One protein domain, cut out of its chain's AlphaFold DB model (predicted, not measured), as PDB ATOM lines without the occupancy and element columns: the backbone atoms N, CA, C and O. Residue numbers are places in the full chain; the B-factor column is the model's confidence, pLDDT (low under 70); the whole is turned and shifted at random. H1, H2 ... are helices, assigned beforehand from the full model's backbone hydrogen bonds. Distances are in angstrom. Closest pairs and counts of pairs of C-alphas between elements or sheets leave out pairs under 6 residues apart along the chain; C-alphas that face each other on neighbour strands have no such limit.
ATOM      1  N   GLY A   7      27.662  28.048  -2.934       89.94
ATOM      2  CA  GLY A   7      27.024  27.485  -1.736       89.94
ATOM      3  C   GLY A   7      27.819  27.717  -0.442       89.94
ATOM      4  O   GLY A   7      27.222  27.955   0.599       89.94
ATOM      5  N   CYS A   8      29.154  27.718  -0.517       91.38
ATOM      6  CA  CYS A   8      30.029  28.025   0.621       91.38
ATOM      7  C   CYS A   8      30.825  29.326   0.442       91.38
ATOM      8  O   CYS A   8      31.259  29.912   1.427       91.38
ATOM      9  N   HIS A   9      31.031  29.782  -0.795       94.12
ATOM     10  CA  HIS A   9      31.861  30.945  -1.127       94.12
ATOM     11  C   HIS A   9      31.027  32.156  -1.570       94.12
ATOM     12  O   HIS A   9      31.314  32.784  -2.591       94.12
ATOM     13  N   SER A  10      29.955  32.468  -0.843       92.25
ATOM     14  CA  SER A  10      29.124  33.656  -1.082       92.25
ATOM     15  C   SER A  10      28.614  34.265   0.226       92.25
ATOM     16  O   SER A  10      28.806  33.695   1.301       92.25
ATOM     17  N   GLY A  11      27.973  35.430   0.132       90.31
ATOM     18  CA  GLY A  11      27.364  36.127   1.257       90.31
ATOM     19  C   GLY A  11      28.366  36.943   2.071       90.31
ATOM     20  O   GLY A  11      29.507  37.180   1.668       90.31
ATOM     21  N   THR A  12      27.915  37.425   3.227       87.69
ATOM     22  CA  THR A  12      28.716  38.254   4.144       87.69
ATOM     23  C   THR A  12      29.781  37.460   4.899       87.69
ATOM     24  O   THR A  12      30.771  38.045   5.325       87.69
ATOM     25  N   SER A  13      29.602  36.143   5.031       91.19
ATOM     26  CA  SER A  13      30.499  35.253   5.779       91.19
ATOM     27  C   SER A  13      30.836  33.997   4.966       91.19
ATOM     28  O   SER A  13      30.372  32.908   5.305       91.19
ATOM     29  N   PRO A  14      31.604  34.121   3.868       93.94
ATOM     30  CA  PRO A  14      31.978  32.974   3.052       93.94
ATOM     31  C   PRO A  14      33.004  32.083   3.765       93.94
ATOM     32  O   PRO A  14      33.893  32.557   4.481       93.94
ATOM     33  N   ASN A  15      32.944  30.778   3.506       91.12
ATOM     34  CA  ASN A  15      33.891  29.816   4.059       91.12
ATOM     35  C   ASN A  15      35.323  30.119   3.603       91.12
ATOM     36  O   ASN A  15      35.590  30.427   2.437       91.12
ATOM     37  N   GLY A  16      36.259  30.022   4.551       87.06
ATOM     38  CA  GLY A  16      37.670  30.335   4.322       87.06
ATOM     39  C   GLY A  16      37.941  31.805   3.985       87.06
ATOM     40  O   GLY A  16      39.033  32.109   3.518       87.06
ATOM     41  N   GLY A  17      36.964  32.706   4.169       90.00
ATOM     42  CA  GLY A  17      37.088  34.119   3.800       90.00
ATOM     43  C   GLY A  17      37.145  34.366   2.288       90.00
ATOM     44  O   GLY A  17      37.459  35.475   1.865       90.00
ATOM     45  N   ILE A  18      36.849  33.354   1.463       92.12
ATOM     46  CA  ILE A  18      36.913  33.447   0.001       92.12
ATOM     47  C   ILE A  18      35.510  33.653  -0.559       92.12
ATOM     48  O   ILE A  18      34.701  32.726  -0.576       92.12
ATOM     49  N   ARG A  19      35.239  34.860  -1.055       94.00
ATOM     50  CA  ARG A  19      34.016  35.212  -1.787       94.00
ATOM     51  C   ARG A  19      34.217  34.928  -3.277       94.00
ATOM     52  O   ARG A  19      35.292  35.195  -3.788       94.00
ATOM     53  N   LEU A  20      33.216  34.372  -3.964       93.88
ATOM     54  CA  LEU A  20      33.231  34.075  -5.407       93.88
ATOM     55  C   LEU A  20      31.961  34.624  -6.081       93.88
ATOM     56  O   LEU A  20      31.253  33.912  -6.802       93.88
ATOM     57  N   GLU A  21      31.626  35.885  -5.804       91.56
ATOM     58  CA  GLU A  21      30.368  36.501  -6.242       91.56
ATOM     59  C   GLU A  21      30.511  37.376  -7.483       91.56
ATOM     60  O   GLU A  21      29.560  37.486  -8.263       91.56
ATOM     61  N   SER A  22      31.701  37.919  -7.714       92.50
ATOM     62  CA  SER A  22      32.042  38.656  -8.924       92.50
ATOM     63  C   SER A  22      33.017  37.870  -9.804       92.50
ATOM     64  O   SER A  22      33.715  36.965  -9.343       92.50
ATOM     65  N   TYR A  23      33.091  38.224 -11.089       93.25
ATOM     66  CA  TYR A  23      34.146  37.713 -11.965       93.25
ATOM     67  C   TYR A  23      35.541  38.077 -11.429       93.25
ATOM     68  O   TYR A  23      36.437  37.239 -11.457       93.25
ATOM     69  N   THR A  24      35.717  39.284 -10.886       94.56
ATOM     70  CA  THR A  24      36.985  39.745 -10.301       94.56
ATOM     71  C   THR A  24      37.441  38.852  -9.147       94.56
ATOM     72  O   THR A  24      38.621  38.504  -9.069       94.56
ATOM     73  N   ASP A  25      36.508  38.413  -8.299       93.94
ATOM     74  CA  ASP A  25      36.795  37.488  -7.198       93.94
ATOM     75  C   ASP A  25      37.329  36.150  -7.734       93.94
ATOM     76  O   ASP A  25      38.372  35.651  -7.306       93.94
ATOM     77  N   VAL A  26      36.632  35.587  -8.730       94.88
ATOM     78  CA  VAL A  26      37.008  34.310  -9.354       94.88
ATOM     79  C   VAL A  26      38.345  34.442 -10.088       94.88
ATOM     80  O   VAL A  26      39.209  33.576  -9.958       94.88
ATOM     81  N   LYS A  27      38.558  35.548 -10.809       95.06
ATOM     82  CA  LYS A  27      39.816  35.841 -11.501       95.06
ATOM     83  C   LYS A  27      40.988  35.940 -10.529       95.06
ATOM     84  O   LYS A  27      42.079  35.479 -10.849       95.06
ATOM     85  N   THR A  28      40.770  36.488  -9.335       95.19
ATOM     86  CA  THR A  28      41.816  36.616  -8.311       95.19
ATOM     87  C   THR A  28      42.317  35.243  -7.860       95.19
ATOM     88  O   THR A  28      43.525  34.996  -7.854       95.19
ATOM     89  N   VAL A  29      41.404  34.318  -7.543       94.94
ATOM     90  CA  VAL A  29      41.776  32.955  -7.117       94.94
ATOM     91  C   VAL A  29      42.258  32.070  -8.269       94.94
ATOM     92  O   VAL A  29      43.002  31.117  -8.043       94.94
ATOM     93  N   ALA A  30      41.853  32.373  -9.501       95.50
ATOM     94  CA  ALA A  30      42.387  31.747 -10.703       95.50
ATOM     95  C   ALA A  30      43.841  32.173 -10.951       95.50
ATOM     96  O   ALA A  30      44.720  31.322 -11.074       95.50
ATOM     97  N   GLY A  31      44.104  33.482 -10.942       94.12
ATOM     98  CA  GLY A  31      45.413  34.059 -11.244       94.12
ATOM     99  C   GLY A  31      46.488  33.758 -10.200       94.12
ATOM    100  O   GLY A  31      47.660  33.673 -10.545       94.12
ATOM    101  N   ASN A  32      46.109  33.539  -8.936       93.69
ATOM    102  CA  ASN A  32      47.055  33.132  -7.890       93.69
ATOM    103  C   ASN A  32      47.241  31.601  -7.776       93.69
ATOM    104  O   ASN A  32      47.895  31.128  -6.848       93.69
ATOM    105  N   GLY A  33      46.634  30.820  -8.680       93.38
ATOM    106  CA  GLY A  33      46.738  29.358  -8.728       93.38
ATOM    107  C   GLY A  33      45.918  28.605  -7.674       93.38
ATOM    108  O   GLY A  33      45.835  27.376  -7.724       93.38
ATOM    109  N   SER A  34      45.266  29.301  -6.736       94.19
ATOM    110  CA  SER A  34      44.486  28.654  -5.674       94.19
ATOM    111  C   SER A  34      43.331  27.840  -6.235       94.19
ATOM    112  O   SER A  34      43.110  26.730  -5.761       94.19
ATOM    113  N   LEU A  35      42.637  28.348  -7.262       95.31
ATOM    114  CA  LEU A  35      41.501  27.669  -7.886       95.31
ATOM    115  C   LEU A  35      41.886  26.281  -8.407       95.31
ATOM    116  O   LEU A  35      41.228  25.300  -8.074       95.31
ATOM    117  N   VAL A  36      42.970  26.185  -9.181       96.75
ATOM    118  CA  VAL A  36      43.427  24.910  -9.753       96.75
ATOM    119  C   VAL A  36      43.891  23.956  -8.653       96.75
ATOM    120  O   VAL A  36      43.602  22.762  -8.723       96.75
ATOM    121  N   ASN A  37      44.544  24.469  -7.610       96.38
ATOM    122  CA  ASN A  37      45.013  23.643  -6.500       96.38
ATOM    123  C   ASN A  37      43.856  23.059  -5.677       96.38
ATOM    124  O   ASN A  37      43.872  21.869  -5.374       96.38
ATOM    125  N   VAL A  38      42.826  23.851  -5.351       95.69
ATOM    126  CA  VAL A  38      41.696  23.367  -4.535       95.69
ATOM    127  C   VAL A  38      40.781  22.417  -5.303       95.69
ATOM    128  O   VAL A  38      40.314  21.449  -4.720       95.69
ATOM    129  N   ILE A  39      40.544  22.614  -6.607       95.50
ATOM    130  CA  ILE A  39      39.697  21.678  -7.380       95.50
ATOM    131  C   ILE A  39      40.392  20.333  -7.645       95.50
ATOM    132  O   ILE A  39      39.719  19.346  -7.938       95.50
ATOM    133  N   ASN A  40      41.726  20.290  -7.527       95.00
ATOM    134  CA  ASN A  40      42.527  19.070  -7.655       95.00
ATOM    135  C   ASN A  40      42.980  18.482  -6.307       95.00
ATOM    136  O   ASN A  40      43.419  17.337  -6.279       95.00
ATOM    137  N   GLY A  41      42.876  19.225  -5.201       94.31
ATOM    138  CA  GLY A  41      43.377  18.794  -3.891       94.31
ATOM    139  C   GLY A  41      44.906  18.674  -3.841       94.31
ATOM    140  O   GLY A  41      45.436  17.766  -3.206       94.31
ATOM    141  N   THR A  42      45.622  19.544  -4.556       95.31
ATOM    142  CA  THR A  42      47.089  19.513  -4.685       95.31
ATOM    143  C   THR A  42      47.753  20.641  -3.894       95.31
ATOM    144  O   THR A  42      47.091  21.537  -3.369       95.31
ATOM    145  N   ASN A  43      49.089  20.615  -3.787       93.38
ATOM    146  CA  ASN A  43      49.881  21.667  -3.131       93.38
ATOM    147  C   ASN A  43      49.459  21.945  -1.674       93.38
ATOM    148  O   ASN A  43      49.437  23.091  -1.222       93.38
ATOM    149  N   GLY A  44      49.068  20.890  -0.950       92.19
ATOM    150  CA  GLY A  44      48.601  20.981   0.436       92.19
ATOM    151  C   GLY A  44      47.274  21.727   0.610       92.19
ATOM    152  O   GLY A  44      46.917  22.075   1.734       92.19
ATOM    153  N   LYS A  45      46.543  22.012  -0.477       92.19
ATOM    154  CA  LYS A  45      45.223  22.642  -0.423       92.19
ATOM    155  C   LYS A  45      44.125  21.585  -0.266       92.19
ATOM    156  O   LYS A  45      44.210  20.527  -0.889       92.19
ATOM    157  N   PRO A  46      43.079  21.864   0.530       92.25
ATOM    158  CA  PRO A  46      41.948  20.955   0.650       92.25
ATOM    159  C   PRO A  46      41.197  20.852  -0.682       92.25
ATOM    160  O   PRO A  46      41.055  21.845  -1.400       92.25
ATOM    161  N   LEU A  47      40.699  19.652  -0.986       94.75
ATOM    162  CA  LEU A  47      39.874  19.411  -2.165       94.75
ATOM    163  C   LEU A  47      38.520  20.123  -2.021       94.75
ATOM    164  O   LEU A  47      37.843  19.973  -1.003       94.75
ATOM    165  N   MET A  48      38.116  20.868  -3.049       93.75
ATOM    166  CA  MET A  48      36.846  21.591  -3.097       93.75
ATOM    167  C   MET A  48      36.034  21.210  -4.348       93.75
ATOM    168  O   MET A  48      36.578  21.240  -5.454       93.75
ATOM    169  N   PRO A  49      34.723  20.927  -4.214       93.25
ATOM    170  CA  PRO A  49      33.973  20.787  -2.959       93.25
ATOM    171  C   PRO A  49      34.398  19.557  -2.125       93.25
ATOM    172  O   PRO A  49      34.718  18.528  -2.717       93.25
ATOM    173  N   PRO A  50      34.325  19.602  -0.777       89.94
ATOM    174  CA  PRO A  50      34.854  18.539   0.092       89.94
ATOM    175  C   PRO A  50      34.198  17.164  -0.087       89.94
ATOM    176  O   PRO A  50      34.860  16.140   0.037       89.94
ATOM    177  N   SER A  51      32.895  17.134  -0.371       86.25
ATOM    178  CA  SER A  51      32.108  15.891  -0.459       86.25
ATOM    179  C   SER A  51      31.602  15.590  -1.867       86.25
ATOM    180  O   SER A  51      30.926  14.589  -2.074       86.25
ATOM    181  N   ASN A  52      31.890  16.460  -2.837       87.06
ATOM    182  CA  ASN A  52      31.408  16.309  -4.204       87.06
ATOM    183  C   ASN A  52      32.400  16.947  -5.177       87.06
ATOM    184  O   ASN A  52      32.183  18.062  -5.660       87.06
ATOM    185  N   LYS A  53      33.521  16.252  -5.406       89.81
ATOM    186  CA  LYS A  53      34.539  16.673  -6.373       89.81
ATOM    187  C   LYS A  53      33.868  16.938  -7.720       89.81
ATOM    188  O   LYS A  53      33.004  16.184  -8.164       89.81
ATOM    189  N   LEU A  54      34.291  18.008  -8.385       93.44
ATOM    190  CA  LEU A  54      33.889  18.270  -9.761       93.44
ATOM    191  C   LEU A  54      34.259  17.080 -10.661       93.44
ATOM    192  O   LEU A  54      35.290  16.441 -10.457       93.44
ATOM    193  N   SER A  55      33.445  16.810 -11.681       94.56
ATOM    194  CA  SER A  55      33.815  15.820 -12.692       94.56
ATOM    195  C   SER A  55      35.079  16.252 -13.431       94.56
ATOM    196  O   SER A  55      35.324  17.451 -13.601       94.56
ATOM    197  N   ASP A  56      35.849  15.288 -13.932       94.69
ATOM    198  CA  ASP A  56      37.115  15.584 -14.607       94.69
ATOM    199  C   ASP A  56      36.909  16.510 -15.816       94.69
ATOM    200  O   ASP A  56      37.646  17.475 -15.978       94.69
ATOM    201  N   CYS A  57      35.818  16.340 -16.573       96.12
ATOM    202  CA  CYS A  57      35.438  17.265 -17.648       96.12
ATOM    203  C   CYS A  57      35.282  18.719 -17.156       96.12
ATOM    204  O   CYS A  57      35.762  19.651 -17.801       96.12
ATOM    205  N   ARG A  58      34.656  18.941 -15.991       94.94
ATOM    206  CA  ARG A  58      34.516  20.289 -15.412       94.94
ATOM    207  C   ARG A  58      35.851  20.838 -14.922       94.94
ATOM    208  O   ARG A  58      36.094  22.030 -15.083       94.94
ATOM    209  N   ILE A  59      36.704  19.991 -14.352       95.81
ATOM    210  CA  ILE A  59      38.052  20.380 -13.924       95.81
ATOM    211  C   ILE A  59      38.883  20.807 -15.133       95.81
ATOM    212  O   ILE A  59      39.448  21.898 -15.108       95.81
ATOM    213  N   THR A  60      38.876  20.025 -16.215       96.50
ATOM    214  CA  THR A  60      39.581  20.357 -17.459       96.50
ATOM    215  C   THR A  60      39.071  21.660 -18.070       96.50
ATOM    216  O   THR A  60      39.873  22.510 -18.446       96.50
ATOM    217  N   GLN A  61      37.750  21.881 -18.108       95.69
ATOM    218  CA  GLN A  61      37.182  23.153 -18.575       95.69
ATOM    219  C   GLN A  61      37.702  24.350 -17.768       95.69
ATOM    220  O   GLN A  61      38.061  25.372 -18.348       95.69
ATOM    221  N   ILE A  62      37.768  24.221 -16.439       95.31
ATOM    222  CA  ILE A  62      38.284  25.282 -15.569       95.31
ATOM    223  C   ILE A  62      39.784  25.487 -15.802       95.31
ATOM    224  O   ILE A  62      40.215  26.626 -15.932       95.31
ATOM    225  N   GLN A  63      40.576  24.417 -15.888       95.88
ATOM    226  CA  GLN A  63      42.020  24.501 -16.134       95.88
ATOM    227  C   GLN A  63      42.340  25.187 -17.466       95.88
ATOM    228  O   GLN A  63      43.219  26.048 -17.503       95.88
ATOM    229  N   ASN A  64      41.598  24.861 -18.526       96.69
ATOM    230  CA  ASN A  64      41.752  25.509 -19.826       96.69
ATOM    231  C   ASN A  64      41.402  26.995 -19.732       96.69
ATOM    232  O   ASN A  64      42.217  27.830 -20.093       96.69
ATOM    233  N   TRP A  65      40.261  27.339 -19.126       96.19
ATOM    234  CA  TRP A  65      39.884  28.739 -18.917       96.19
ATOM    235  C   TRP A  65      40.928  29.526 -18.106       96.19
ATOM    236  O   TRP A  65      41.219  30.674 -18.441       96.19
ATOM    237  N   VAL A  66      41.530  28.925 -17.068       96.31
ATOM    238  CA  VAL A  66      42.626  29.560 -16.313       96.31
ATOM    239  C   VAL A  66      43.856  29.765 -17.202       96.31
ATOM    240  O   VAL A  66      44.432  30.853 -17.186       96.31
ATOM    241  N   THR A  67      44.223  28.751 -17.992       95.50
ATOM    242  CA  THR A  67      45.364  28.780 -18.927       95.50
ATOM    243  C   THR A  67      45.179  29.832 -20.022       95.50
ATOM    244  O   THR A  67      46.123  30.545 -20.346       95.50
ATOM    245  N   ASP A  68      43.950  30.017 -20.502       95.19
ATOM    246  CA  ASP A  68      43.578  31.012 -21.515       95.19
ATOM    247  C   ASP A  68      43.517  32.452 -20.958       95.19
ATOM    248  O   ASP A  68      43.038  33.374 -21.617       95.19
ATOM    249  N   GLY A  69      43.985  32.678 -19.725       94.44
ATOM    250  CA  GLY A  69      44.036  34.003 -19.103       94.44
ATOM    251  C   GLY A  69      42.774  34.387 -18.329       94.44
ATOM    252  O   GLY A  69      42.594  35.556 -17.974       94.44
TER     253      GLY A  69
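What this domain is: This is residues 7 to 69 of the 73 residues of a protein of Paludibacter sp (UniProt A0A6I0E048). H3 and H2 lie side by side as a short helical hairpin, with H1 across one end and residues 7 to 22 looping out on the side away from H3. The printed part has 63 residues, 28 of them, under half, in three named helices ordered H1, H2, H3: all helix, compact, radius of gyration of the C-alphas 11.5 A, spans 30 by 27 by 20 A.

Where its parts are: Find C-alpha 56 at (37.115, 15.584, -14.607); H3, residues 56 to 67, runs 16.2 A to C-alpha 67 at (45.364, 28.780, -18.927). H2 is residues 34 to 40, 10.0 A; H1 is residues 23 to 31, 11.9 A.

How they stand to each other: H3, with residues 59 to 63 alone, touches H2; closest C-alphas are Val 36 and Gln 63, 6.5 A. This hairpin runs opposite ways at a shallow tilt of 23 degrees. H1 is close but not clearly touching H2, about perpendicular at 73 degrees (closest C-alphas Val 29 and Leu 35, 5.3 A), and H3, at 90 degrees (Ala 30 and Val 66, 6.0 A). Every O i to N i+4 pair in H1, H2 and H3 is within hydrogen-bond range.

The domain as a whole: The farthest C-alphas, Thr 12 and Cys 57, are 31.0 A apart. The printed part has no cut; the H2 to H3 link is long. No printed residue is under 70 in pLDDT.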